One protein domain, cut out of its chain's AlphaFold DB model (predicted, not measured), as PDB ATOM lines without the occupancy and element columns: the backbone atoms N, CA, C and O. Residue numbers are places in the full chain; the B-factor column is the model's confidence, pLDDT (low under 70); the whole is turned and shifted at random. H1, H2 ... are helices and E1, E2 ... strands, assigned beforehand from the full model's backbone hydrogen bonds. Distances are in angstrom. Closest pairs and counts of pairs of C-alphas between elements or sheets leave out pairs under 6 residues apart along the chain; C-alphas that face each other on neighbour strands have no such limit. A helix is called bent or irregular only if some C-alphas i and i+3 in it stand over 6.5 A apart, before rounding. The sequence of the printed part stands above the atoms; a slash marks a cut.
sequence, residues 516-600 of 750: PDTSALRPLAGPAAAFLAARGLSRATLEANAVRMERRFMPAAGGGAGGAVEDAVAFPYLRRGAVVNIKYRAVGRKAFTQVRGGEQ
ATOM      1  N   PRO A 516     -32.453 -30.518  29.539       90.00
ATOM      2  CA  PRO A 516     -32.997 -29.177  29.422       90.00
ATOM      3  C   PRO A 516     -32.907 -28.403  30.732       90.00
ATOM      4  O   PRO A 516     -33.181 -28.949  31.800       90.00
ATOM      5  N   ASP A 517     -32.582 -27.115  30.636       90.12
ATOM      6  CA  ASP A 517     -32.755 -26.216  31.768       90.12
ATOM      7  C   ASP A 517     -34.251 -26.105  32.099       90.12
ATOM      8  O   ASP A 517     -35.073 -25.761  31.247       90.12
ATOM      9  N   THR A 518     -34.590 -26.442  33.340       94.88
ATOM     10  CA  THR A 518     -35.942 -26.396  33.902       94.88
ATOM     11  C   THR A 518     -36.120 -25.249  34.897       94.88
ATOM     12  O   THR A 518     -37.229 -25.055  35.390       94.88
ATOM     13  N   SER A 519     -35.076 -24.460  35.183       95.06
ATOM     14  CA  SER A 519     -35.095 -23.397  36.201       95.06
ATOM     15  C   SER A 519     -36.096 -22.272  35.908       95.06
ATOM     16  O   SER A 519     -36.618 -21.650  36.833       95.06
ATOM     17  N   ALA A 520     -36.415 -22.045  34.630       94.69
ATOM     18  CA  ALA A 520     -37.412 -21.073  34.182       94.69
ATOM     19  C   ALA A 520     -38.866 -21.597  34.213       94.69
ATOM     20  O   ALA A 520     -39.802 -20.809  34.034       94.69
ATOM     21  N   LEU A 521     -39.082 -22.904  34.436       97.12
ATOM     22  CA  LEU A 521     -40.420 -23.494  34.499       97.12
ATOM     23  C   LEU A 521     -41.119 -23.103  35.804       97.12
ATOM     24  O   LEU A 521     -40.655 -23.415  36.900       97.12
ATOM     25  N   ARG A 522     -42.295 -22.486  35.685       97.19
ATOM     26  CA  ARG A 522     -43.129 -22.072  36.822       97.19
ATOM     27  C   ARG A 522     -44.496 -22.774  36.818       97.19
ATOM     28  O   ARG A 522     -44.917 -23.275  35.769       97.19
ATOM     29  N   PRO A 523     -45.206 -22.835  37.962       97.38
ATOM     30  CA  PRO A 523     -46.574 -23.347  38.020       97.38
ATOM     31  C   PRO A 523     -47.505 -22.644  37.022       97.38
ATOM     32  O   PRO A 523     -47.312 -21.472  36.696       97.38
ATOM     33  N   LEU A 524     -48.523 -23.367  36.550       97.56
ATOM     34  CA  LEU A 524     -49.540 -22.826  35.648       97.56
ATOM     35  C   LEU A 524     -50.344 -21.719  36.344       97.56
ATOM     36  O   LEU A 524     -50.852 -21.913  37.446       97.56
ATOM     37  N   ALA A 525     -50.480 -20.571  35.681       95.25
ATOM     38  CA  ALA A 525     -51.211 -19.415  36.189       95.25
ATOM     39  C   ALA A 525     -51.853 -18.609  35.047       95.25
ATOM     40  O   ALA A 525     -51.463 -18.734  33.882       95.25
ATOM     41  N   GLY A 526     -52.827 -17.759  35.395       95.56
ATOM     42  CA  GLY A 526     -53.418 -16.775  34.484       95.56
ATOM     43  C   GLY A 526     -53.925 -17.384  33.164       95.56
ATOM     44  O   GLY A 526     -54.527 -18.462  33.187       95.56
ATOM     45  N   PRO A 527     -53.662 -16.743  32.007       95.62
ATOM     46  CA  PRO A 527     -54.118 -17.222  30.699       95.62
ATOM     47  C   PRO A 527     -53.715 -18.665  30.357       95.62
ATOM     48  O   PRO A 527     -54.475 -19.355  29.683       95.62
ATOM     49  N   ALA A 528     -52.561 -19.157  30.828       96.62
ATOM     50  CA  ALA A 528     -52.138 -20.539  30.578       96.62
ATOM     51  C   ALA A 528     -52.996 -21.560  31.339       96.62
ATOM     52  O   ALA A 528     -53.368 -22.588  30.779       96.62
ATOM     53  N   ALA A 529     -53.340 -21.262  32.597       97.19
ATOM     54  CA  ALA A 529     -54.244 -22.097  33.382       97.19
ATOM     55  C   ALA A 529     -55.673 -22.053  32.813       97.19
ATOM     56  O   ALA A 529     -56.287 -23.102  32.631       97.19
ATOM     57  N   ALA A 530     -56.165 -20.864  32.448       97.44
ATOM     58  CA  ALA A 530     -57.480 -20.692  31.829       97.44
ATOM     59  C   ALA A 530     -57.607 -21.445  30.489       97.44
ATOM     60  O   ALA A 530     -58.604 -22.123  30.263       97.44
ATOM     61  N   PHE A 531     -56.577 -21.399  29.634       97.19
ATOM     62  CA  PHE A 531     -56.540 -22.137  28.366       97.19
ATOM     63  C   PHE A 531     -56.652 -23.665  28.547       97.19
ATOM     64  O   PHE A 531     -57.281 -24.332  27.725       97.19
ATOM     65  N   LEU A 532     -56.056 -24.221  29.606       98.25
ATOM     66  CA  LEU A 532     -56.095 -25.660  29.888       98.25
ATOM     67  C   LEU A 532     -57.406 -26.072  30.578       98.25
ATOM     68  O   LEU A 532     -57.990 -27.092  30.214       98.25
ATOM     69  N   ALA A 533     -57.925 -25.245  31.491       98.12
ATOM     70  CA  ALA A 533     -59.233 -25.451  32.114       98.12
ATOM     71  C   ALA A 533     -60.378 -25.405  31.083       98.12
ATOM     72  O   ALA A 533     -61.264 -26.255  31.106       98.12
ATOM     73  N   ALA A 534     -60.311 -24.494  30.104       97.88
ATOM     74  CA  ALA A 534     -61.241 -24.430  28.969       97.88
ATOM     75  C   ALA A 534     -61.175 -25.656  28.030       97.88
ATOM     76  O   ALA A 534     -61.995 -25.785  27.126       97.88
ATOM     77  N   ARG A 535     -60.209 -26.561  28.238       97.62
ATOM     78  CA  ARG A 535     -60.080 -27.861  27.564       97.62
ATOM     79  C   ARG A 535     -60.471 -29.046  28.451       97.62
ATOM     80  O   ARG A 535     -60.170 -30.183  28.106       97.62
ATOM     81  N   GLY A 536     -61.129 -28.790  29.583       97.94
ATOM     82  CA  GLY A 536     -61.590 -29.822  30.515       97.94
ATOM     83  C   GLY A 536     -60.475 -30.495  31.321       97.94
ATOM     84  O   GLY A 536     -60.733 -31.509  31.958       97.94
ATOM     85  N   LEU A 537     -59.245 -29.964  31.296       98.62
ATOM     86  CA  LEU A 537     -58.096 -30.565  31.976       98.62
ATOM     87  C   LEU A 537     -58.006 -30.071  33.424       98.62
ATOM     88  O   LEU A 537     -57.863 -28.870  33.675       98.62
ATOM     89  N   SER A 538     -58.054 -30.994  34.382       98.25
ATOM     90  CA  SER A 538     -57.968 -30.679  35.803       98.25
ATOM     91  C   SER A 538     -56.542 -30.343  36.233       98.25
ATOM     92  O   SER A 538     -55.543 -30.790  35.659       98.25
ATOM     93  N   ARG A 539     -56.428 -29.582  37.327       97.44
ATOM     94  CA  ARG A 539     -55.133 -29.285  37.952       97.44
ATOM     95  C   ARG A 539     -54.368 -30.565  38.323       97.44
ATOM     96  O   ARG A 539     -53.156 -30.592  38.144       97.44
ATOM     97  N   ALA A 540     -55.065 -31.610  38.776       98.12
ATOM     98  CA  ALA A 540     -54.454 -32.885  39.155       98.12
ATOM     99  C   ALA A 540     -53.780 -33.578  37.958       98.12
ATOM    100  O   ALA A 540     -52.603 -33.926  38.042       98.12
ATOM    101  N   THR A 541     -54.477 -33.690  36.821       98.56
ATOM    102  CA  THR A 541     -53.905 -34.200  35.562       98.56
ATOM    103  C   THR A 541     -52.686 -33.390  35.136       98.56
ATOM    104  O   THR A 541     -51.634 -33.957  34.840       98.56
ATOM    105  N   LEU A 542     -52.787 -32.060  35.149       98.62
ATOM    106  CA  LEU A 542     -51.707 -31.163  34.727       98.62
ATOM    107  C   LEU A 542     -50.478 -31.241  35.652       98.62
ATOM    108  O   LEU A 542     -49.343 -31.208  35.173       98.62
ATOM    109  N   GLU A 543     -50.673 -31.390  36.963       97.81
ATOM    110  CA  GLU A 543     -49.582 -31.557  37.927       97.81
ATOM    111  C   GLU A 543     -48.915 -32.932  37.810       97.81
ATOM    112  O   GLU A 543     -47.683 -32.978  37.739       97.81
ATOM    113  N   ALA A 544     -49.698 -34.013  37.697       97.94
ATOM    114  CA  ALA A 544     -49.209 -35.384  37.519       97.94
ATOM    115  C   ALA A 544     -48.428 -35.576  36.207       97.94
ATOM    116  O   ALA A 544     -47.424 -36.281  36.178       97.94
ATOM    117  N   ASN A 545     -48.834 -34.887  35.139       98.38
ATOM    118  CA  ASN A 545     -48.151 -34.892  33.840       98.38
ATOM    119  C   ASN A 545     -47.010 -33.853  33.751       98.38
ATOM    120  O   ASN A 545     -46.523 -33.557  32.661       98.38
ATOM    121  N   ALA A 546     -46.591 -33.270  34.880       98.19
ATOM    122  CA  ALA A 546     -45.526 -32.268  34.975       98.19
ATOM    123  C   ALA A 546     -45.707 -31.021  34.075       98.19
ATOM    124  O   ALA A 546     -44.731 -30.333  33.777       98.19
ATOM    125  N   VAL A 547     -46.937 -30.671  33.679       98.69
ATOM    126  CA  VAL A 547     -47.220 -29.507  32.822       98.69
ATOM    127  C   VAL A 547     -46.927 -28.213  33.585       98.69
ATOM    128  O   VAL A 547     -47.325 -28.047  34.742       98.69
ATOM    129  N   ARG A 548     -46.206 -27.284  32.956       98.44
ATOM    130  CA  ARG A 548     -45.771 -26.004  33.547       98.44
ATOM    131  C   ARG A 548     -46.003 -24.858  32.560       98.44
ATOM    132  O   ARG A 548     -46.558 -25.065  31.483       98.44
ATOM    133  N   MET A 549     -45.575 -23.649  32.905       98.12
ATOM    134  CA  MET A 549     -45.444 -22.554  31.941       98.12
ATOM    135  C   MET A 549     -44.072 -21.881  32.018       98.12
ATOM    136  O   MET A 549     -43.353 -22.015  33.007       98.12
ATOM    137  N   GLU A 550     -43.735 -21.120  30.983       96.75
ATOM    138  CA  GLU A 550     -42.505 -20.331  30.867       96.75
ATOM    139  C   GLU A 550     -42.803 -19.043  30.075       96.75
ATOM    140  O   GLU A 550     -43.720 -19.038  29.251       96.75
ATOM    141  N   ARG A 551     -42.035 -17.957  30.280       94.31
ATOM    142  CA  ARG A 551     -41.950 -16.881  29.270       94.31
ATOM    143  C   ARG A 551     -40.786 -17.198  28.350       94.31
ATOM    144  O   ARG A 551     -39.641 -17.090  28.784       94.31
ATOM    145  N   ARG A 552     -41.073 -17.571  27.105       90.38
ATOM    146  CA  ARG A 552     -40.073 -18.088  26.164       90.38
ATOM    147  C   ARG A 552     -40.141 -17.361  24.832       90.38
ATOM    148  O   ARG A 552     -41.212 -16.956  24.392       90.38
ATOM    149  N   PHE A 553     -38.995 -17.229  24.167       89.88
ATOM    150  CA  PHE A 553     -38.960 -16.821  22.767       89.88
ATOM    151  C   PHE A 553     -39.586 -17.914  21.887       89.88
ATOM    152  O   PHE A 553     -39.098 -19.042  21.833       89.88
ATOM    153  N   MET A 554     -40.668 -17.560  21.201       87.81
ATOM    154  CA  MET A 554     -41.445 -18.402  20.302       87.81
ATOM    155  C   MET A 554     -41.170 -17.952  18.852       87.81
ATOM    156  O   MET A 554     -41.737 -16.947  18.412       87.81
ATOM    157  N   PRO A 555     -40.323 -18.664  18.077       82.50
ATOM    158  CA  PRO A 555     -39.923 -18.227  16.734       82.50
ATOM    159  C   PRO A 555     -41.096 -18.057  15.760       82.50
ATOM    160  O   PRO A 555     -41.086 -17.156  14.933       82.50
ATOM    161  N   ALA A 556     -42.130 -18.893  15.892       76.56
ATOM    162  CA  ALA A 556     -43.314 -18.891  15.032       76.56
ATOM    163  C   ALA A 556     -44.449 -17.955  15.514       76.56
ATOM    164  O   ALA A 556     -45.585 -18.107  15.071       76.56
ATOM    165  N   ALA A 557     -44.195 -17.041  16.462       71.50
ATOM    166  CA  ALA A 557     -45.258 -16.249  17.090       71.50
ATOM    167  C   ALA A 557     -45.530 -14.874  16.454       71.50
ATOM    168  O   ALA A 557     -46.690 -14.468  16.388       71.50
ATOM    169  N   GLY A 558     -44.507 -14.161  15.974       59.19
ATOM    170  CA  GLY A 558     -44.604 -12.743  15.591       59.19
ATOM    171  C   GLY A 558     -45.224 -12.449  14.218       59.19
ATOM    172  O   GLY A 558     -44.915 -11.418  13.632       59.19
ATOM    173  N   GLY A 559     -46.070 -13.335  13.680       55.06
ATOM    174  CA  GLY A 559     -46.931 -13.032  12.522       55.06
ATOM    175  C   GLY A 559     -46.220 -12.599  11.231       55.06
ATOM    176  O   GLY A 559     -46.815 -11.885  10.435       55.06
ATOM    177  N   GLY A 560     -44.958 -12.995  11.037       53.66
ATOM    178  CA  GLY A 560     -44.116 -12.585   9.902       53.66
ATOM    179  C   GLY A 560     -43.005 -11.589  10.262       53.66
ATOM    180  O   GLY A 560     -42.018 -11.510   9.543       53.66
ATOM    181  N   ALA A 561     -43.087 -10.909  11.410       49.69
ATOM    182  CA  ALA A 561     -42.080  -9.953  11.890       49.69
ATOM    183  C   ALA A 561     -40.961 -10.597  12.748       49.69
ATOM    184  O   ALA A 561     -40.339  -9.932  13.576       49.69
ATOM    185  N   GLY A 562     -40.720 -11.903  12.586       63.09
ATOM    186  CA  GLY A 562     -39.831 -12.700  13.438       63.09
ATOM    187  C   GLY A 562     -40.545 -13.374  14.620       63.09
ATOM    188  O   GLY A 562     -41.765 -13.538  14.627       63.09
ATOM    189  N   GLY A 563     -39.769 -13.820  15.613       77.00
ATOM    190  CA  GLY A 563     -40.293 -14.447  16.832       77.00
ATOM    191  C   GLY A 563     -40.603 -13.442  17.943       77.00
ATOM    192  O   GLY A 563     -40.068 -12.337  17.956       77.00
ATOM    193  N   ALA A 564     -41.430 -13.844  18.910       83.50
ATOM    194  CA  ALA A 564     -41.821 -13.013  20.055       83.50
ATOM    195  C   ALA A 564     -41.599 -13.754  21.382       83.50
ATOM    196  O   ALA A 564     -41.684 -14.980  21.423       83.50
ATOM    197  N   VAL A 565     -41.328 -13.032  22.475       89.12
ATOM    198  CA  VAL A 565     -41.313 -13.622  23.825       89.12
ATOM    199  C   VAL A 565     -42.735 -13.622  24.374       89.12
ATOM    200  O   VAL A 565     -43.288 -12.562  24.658       89.12
ATOM    201  N   GLU A 566     -43.321 -14.806  24.535       90.56
ATOM    202  CA  GLU A 566     -44.706 -14.986  24.985       90.56
ATOM    203  C   GLU A 566     -44.774 -15.924  26.197       90.56
ATOM    204  O   GLU A 566     -43.850 -16.701  26.457       90.56
ATOM    205  N   ASP A 567     -45.884 -15.871  26.938       94.50
ATOM    206  CA  ASP A 567     -46.238 -16.954  27.856       94.50
ATOM    207  C   ASP A 567     -46.584 -18.210  27.045       94.50
ATOM    208  O   ASP A 567     -47.418 -18.181  26.133       94.50
ATOM    209  N   ALA A 568     -45.953 -19.326  27.401       97.06
ATOM    210  CA  ALA A 568     -46.150 -20.620  26.767       97.06
ATOM    211  C   ALA A 568     -46.455 -21.708  27.805       97.06
ATOM    212  O   ALA A 568     -45.833 -21.758  28.868       97.06
ATOM    213  N   VAL A 569     -47.379 -22.610  27.468       98.44
ATOM    214  CA  VAL A 569     -47.544 -23.893  28.163       98.44
ATOM    215  C   VAL A 569     -46.350 -24.772  27.806       98.44
ATOM    216  O   VAL A 569     -46.015 -24.906  26.627       98.44
ATOM    217  N   ALA A 570     -45.720 -25.357  28.818       98.44
ATOM    218  CA  ALA A 570     -44.568 -26.235  28.706       98.44
ATOM    219  C   ALA A 570     -44.973 -27.683  29.020       98.44
ATOM    220  O   ALA A 570     -45.539 -27.959  30.079       98.44
ATOM    221  N   PHE A 571     -44.634 -28.592  28.106       98.56
ATOM    222  CA  PHE A 571     -44.849 -30.035  28.188       98.56
ATOM    223  C   PHE A 571     -43.476 -30.732  28.276       98.56
ATOM    224  O   PHE A 571     -42.799 -30.875  27.248       98.56
ATOM    225  N   PRO A 572     -42.999 -31.103  29.481       98.19
ATOM    226  CA  PRO A 572     -41.739 -31.822  29.641       98.19
ATOM    227  C   PRO A 572     -41.869 -33.280  29.188       98.19
ATOM    228  O   PRO A 572     -42.785 -33.994  29.589       98.19
ATOM    229  N   TYR A 573     -40.923 -33.743  28.378       98.12
ATOM    230  CA  TYR A 573     -40.796 -35.147  27.997       98.12
ATOM    231  C   TYR A 573     -39.947 -35.817  29.065       98.12
ATOM    232  O   TYR A 573     -38.779 -35.457  29.240       98.12
ATOM    233  N   LEU A 574     -40.548 -36.761  29.782       96.44
ATOM    234  CA  LEU A 574     -39.884 -37.519  30.833       96.44
ATOM    235  C   LEU A 574     -39.315 -38.829  30.279       96.44
ATOM    236  O   LEU A 574     -39.887 -39.438  29.371       96.44
ATOM    237  N   ARG A 575     -38.171 -39.233  30.828       94.38
ATOM    238  CA  ARG A 575     -37.587 -40.568  30.706       94.38
ATOM    239  C   ARG A 575     -37.098 -40.993  32.090       94.38
ATOM    240  O   ARG A 575     -36.093 -40.479  32.579       94.38
ATOM    241  N   ARG A 576     -37.803 -41.934  32.712       93.12
ATOM    242  CA  ARG A 576     -37.623 -42.412  34.093       93.12
ATOM    243  C   ARG A 576     -37.560 -41.256  35.098       93.12
ATOM    244  O   ARG A 576     -36.651 -41.170  35.919       93.12
ATOM    245  N   GLY A 577     -38.509 -40.328  34.973       94.12
ATOM    246  CA  GLY A 577     -38.636 -39.114  35.786       94.12
ATOM    247  C   GLY A 577     -37.686 -37.967  35.417       94.12
ATOM    248  O   GLY A 577     -37.911 -36.839  35.852       94.12
ATOM    249  N   ALA A 578     -36.655 -38.198  34.597       95.25
ATOM    250  CA  ALA A 578     -35.751 -37.144  34.142       95.25
ATOM    251  C   ALA A 578     -36.319 -36.412  32.916       95.25
ATOM    252  O   ALA A 578     -36.754 -37.046  31.955       95.25
ATOM    253  N   VAL A 579     -36.274 -35.077  32.911       97.00
ATOM    254  CA  VAL A 579     -36.648 -34.273  31.736       97.00
ATOM    255  C   VAL A 579     -35.575 -34.423  30.654       97.00
ATOM    256  O   VAL A 579     -34.408 -34.114  30.891       97.00
ATOM    257  N   VAL A 580     -35.966 -34.868  29.456       95.06
ATOM    258  CA  VAL A 580     -35.065 -35.063  28.298       95.06
ATOM    259  C   VAL A 580     -35.359 -34.125  27.122       95.06
ATOM    260  O   VAL A 580     -34.508 -33.922  26.255       95.06
ATOM    261  N   ASN A 581     -36.546 -33.514  27.094       96.06
ATOM    262  CA  ASN A 581     -36.945 -32.452  26.165       96.06
ATOM    263  C   ASN A 581     -38.093 -31.642  26.794       96.06
ATOM    264  O   ASN A 581     -38.730 -32.103  27.738       96.06
ATOM    265  N   ILE A 582     -38.386 -30.452  26.272       97.62
ATOM    266  CA  ILE A 582     -39.584 -29.680  26.622       97.62
ATOM    267  C   ILE A 582     -40.159 -29.102  25.326       97.62
ATOM    268  O   ILE A 582     -39.444 -28.439  24.568       97.62
ATOM    269  N   LYS A 583     -41.447 -29.346  25.067       97.06
ATOM    270  CA  LYS A 583     -42.207 -28.701  23.985       97.06
ATOM    271  C   LYS A 583     -43.029 -27.569  24.569       97.06
ATOM    272  O   LYS A 583     -43.621 -27.702  25.635       97.06
ATOM    273  N   TYR A 584     -43.059 -26.456  23.858       97.06
ATOM    274  CA  TYR A 584     -43.740 -25.240  24.268       97.06
ATOM    275  C   TYR A 584     -44.828 -24.917  23.255       97.06
ATOM    276  O   TYR A 584     -44.576 -24.957  22.049       97.06
ATOM    277  N   ARG A 585     -46.014 -24.557  23.741       95.88
ATOM    278  CA  ARG A 585     -47.108 -23.981  22.952       95.88
ATOM    279  C   ARG A 585     -47.391 -22.585  23.489       95.88
ATOM    280  O   ARG A 585     -47.714 -22.454  24.668       95.88
ATOM    281  N   ALA A 586     -47.313 -21.561  22.644       94.38
ATOM    282  CA  ALA A 586     -47.738 -20.211  23.017       94.38
ATOM    283  C   ALA A 586     -49.194 -20.244  23.512       94.38
ATOM    284  O   ALA A 586     -49.998 -21.014  22.988       94.38
ATOM    285  N   VAL A 587     -49.564 -19.448  24.517       92.56
ATOM    286  CA  VAL A 587     -50.938 -19.497  25.055       92.56
ATOM    287  C   VAL A 587     -51.943 -18.970  24.024       92.56
ATOM    288  O   VAL A 587     -52.854 -19.698  23.622       92.56
ATOM    289  N   GLY A 588     -51.737 -17.740  23.540       85.94
ATOM    290  CA  GLY A 588     -52.690 -17.013  22.689       85.94
ATOM    291  C   GLY A 588     -52.747 -17.428  21.212       85.94
ATOM    292  O   GLY A 588     -53.531 -16.858  20.462       85.94
ATOM    293  N   ARG A 589     -51.927 -18.388  20.757       86.56
ATOM    294  CA  ARG A 589     -51.840 -18.791  19.338       86.56
ATOM    295  C   ARG A 589     -51.341 -20.232  19.175       86.56
ATOM    296  O   ARG A 589     -50.624 -20.739  20.032       86.56
ATOM    297  N   LYS A 590     -51.648 -20.895  18.050       89.62
ATOM    298  CA  LYS A 590     -51.151 -22.255  17.719       89.62
ATOM    299  C   LYS A 590     -49.688 -22.230  17.216       89.62
ATOM    300  O   LYS A 590     -49.377 -22.775  16.166       89.62
ATOM    301  N   ALA A 591     -48.792 -21.584  17.967       89.00
ATOM    302  CA  ALA A 591     -47.351 -21.565  17.704       89.00
ATOM    303  C   ALA A 591     -46.621 -22.506  18.672       89.00
ATOM    304  O   ALA A 591     -46.887 -22.488  19.876       89.00
ATOM    305  N   PHE A 592     -45.683 -23.301  18.151       91.31
ATOM    306  CA  PHE A 592     -44.927 -24.292  18.919       91.31
ATOM    307  C   PHE A 592     -43.411 -24.090  18.794       91.31
ATOM    308  O   PHE A 592     -42.920 -23.587  17.783       91.31
ATOM    309  N   THR A 593     -42.659 -24.529  19.802       91.88
ATOM    310  CA  THR A 593     -41.204 -24.740  19.720       91.88
ATOM    311  C   THR A 593     -40.762 -25.856  20.675       91.88
ATOM    312  O   THR A 593     -41.568 -26.351  21.463       91.88
ATOM    313  N   GLN A 594     -39.501 -26.282  20.608       91.94
ATOM    314  CA  GLN A 594     -38.908 -27.278  21.509       91.94
ATOM    315  C   GLN A 594     -37.508 -26.844  21.960       91.94
ATOM    316  O   GLN A 594     -36.918 -25.913  21.405       91.94
ATOM    317  N   VAL A 595     -36.946 -27.525  22.958       90.88
ATOM    318  CA  VAL A 595     -35.539 -27.349  23.348       90.88
ATOM    319  C   VAL A 595     -34.637 -27.843  22.212       90.88
ATOM    320  O   VAL A 595     -34.686 -29.016  21.836       90.88
ATOM    321  N   ARG A 596     -33.799 -26.961  21.641       85.75
ATOM    322  CA  ARG A 596     -32.895 -27.332  20.538       85.75
ATOM    323  C   ARG A 596     -31.962 -28.455  20.993       85.75
ATOM    324  O   ARG A 596     -31.237 -28.311  21.968       85.75
ATOM    325  N   GLY A 597     -31.972 -29.566  20.258       83.06
ATOM    326  CA  GLY A 597     -31.160 -30.745  20.569       83.06
ATOM    327  C   GLY A 597     -31.709 -31.650  21.678       83.06
ATOM    328  O   GLY A 597     -31.074 -32.671  21.942       83.06
ATOM    329  N   GLY A 598     -32.859 -31.321  22.283       86.56
ATOM    330  CA  GLY A 598     -33.566 -32.183  23.234       86.56
ATOM    331  C   GLY A 598     -34.051 -33.490  22.599       86.56
ATOM    332  O   GLY A 598     -34.203 -33.599  21.376       86.56
ATOM    333  N   GLU A 599     -34.281 -34.514  23.423       89.06
ATOM    334  CA  GLU A 599     -34.638 -35.843  22.931       89.06
ATOM    335  C   GLU A 599     -35.983 -35.860  22.177       89.06
ATOM    336  O   GLU A 599     -37.037 -35.500  22.696       89.06
ATOM    337  N   GLN A 600     -35.951 -36.370  20.944       89.50
ATOM    338  CA  GLN A 600     -37.152 -36.727  20.194       89.50
ATOM    339  C   GLN A 600     -37.634 -38.111  20.650       89.50
ATOM    340  O   GLN A 600     -37.145 -39.131  20.168       89.50
TER     341      GLN A 600
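Overview. This is residues 516 to 600 of the 750 residues of the protein "Toprim domain-containing protein" of Raphidocelis subcapitata (UniProt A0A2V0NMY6). A strongly twisted sheet of four antiparallel strands forms the main part, with E2 and E3 as a long, bent hairpin and the short helix H1 slantwise over E2 on one face. The short helix H2 lies near H1 and off the sheet, and the twist brings the end of E1 toward E4. The link from E1 to E2 and the tip of the hairpin E2 E3 lie toward opposite ends of the longest span. The printed part has 85 residues, with two named helices and four named strands in the chain order H1 H2 E1 E2 E3 E4; the sheet's order is E1 E2 E3 E4, and the class is mixed, helices and strands. The whole is compact, with a radius of gyration of the C-alphas of 12.7 A and spans of 38 by 31 by 20 A.

Along the chain. Residues 516 to 525 hold no named element. H1, residues 526 to 533, then begins with C-alpha 526 at (-53.418, -16.775, 34.484) and is 10.7 A long from first to last C-alpha. H2, residues 539 to 544, is 8.5 A long. E1, residues 548 to 554, is 15.9 A long. E2, residues 564 to 575, is the longest strand at 29.8 A; it begins with C-alpha 564 at (-41.821, -13.013, 20.055) and bends by 74 degrees at residue 567. E3, residues 578 to 586, is 23.5 A long and bends by 56 degrees at residue 581. E4, residues 592 to 594, is 7.2 A long and ends with C-alpha 594 at (-38.908, -27.278, 21.509).

Arrangement. The four strands form a meander, each strand the antiparallel neighbour of the one before. E1 and E2 are a hairpin, with N 550 and O 568 at 3.0 A and N 554 and O 564 at 2.8 A, within hydrogen-bond range. In the hairpin of E2 and E3 the C-alphas of residues 568 to 575 of E2 have facing C-alphas in E3; N 571 and O 583, 2.8 A apart, and N 580 and O 573, 2.9 A apart, are within hydrogen-bond range. E3 and E4 are a third hairpin, in which N 584 and O 593 are within hydrogen-bond range at 2.8 A. E1 and E4 are the edge strands, and their closest C-alphas, those of Met 554 and Thr 593, are 6.4 A apart. H1 is on the sheet at a height over the sheet of 10.1 A. It lies over E2, where the closest C-alphas, those of Ala 528 and Val 569, are 6.2 A apart. On the local plane its line and that of E2 stand at 40 degrees, and it runs slantwise to the strands. H2 is not on the sheet. The closest C-alphas of H2 and E1, those of Leu 542 and Arg 548, are 8.0 A apart, while H2 and E3 are apart. H1 and H2 are near each other, with 6 pairs of C-alphas within 10 A and none within 8 A. In H1 and H2 every O i to N i+4 pair is within hydrogen-bond range.

Size, cuts and confidence. The two C-alphas farthest apart, those of Ala 561 and Arg 576, are 39.6 A apart. The first and last printed C-alphas, those of Pro 516 and Gln 600, are 12.6 A apart. The printed part has no cut and no long link: the link from E1 to E2, nine residues, is short, and the others are tight. The mean pLDDT of the printed part is 91.5, and residues 558 to 562, in the link from E1 to E2, are under 70.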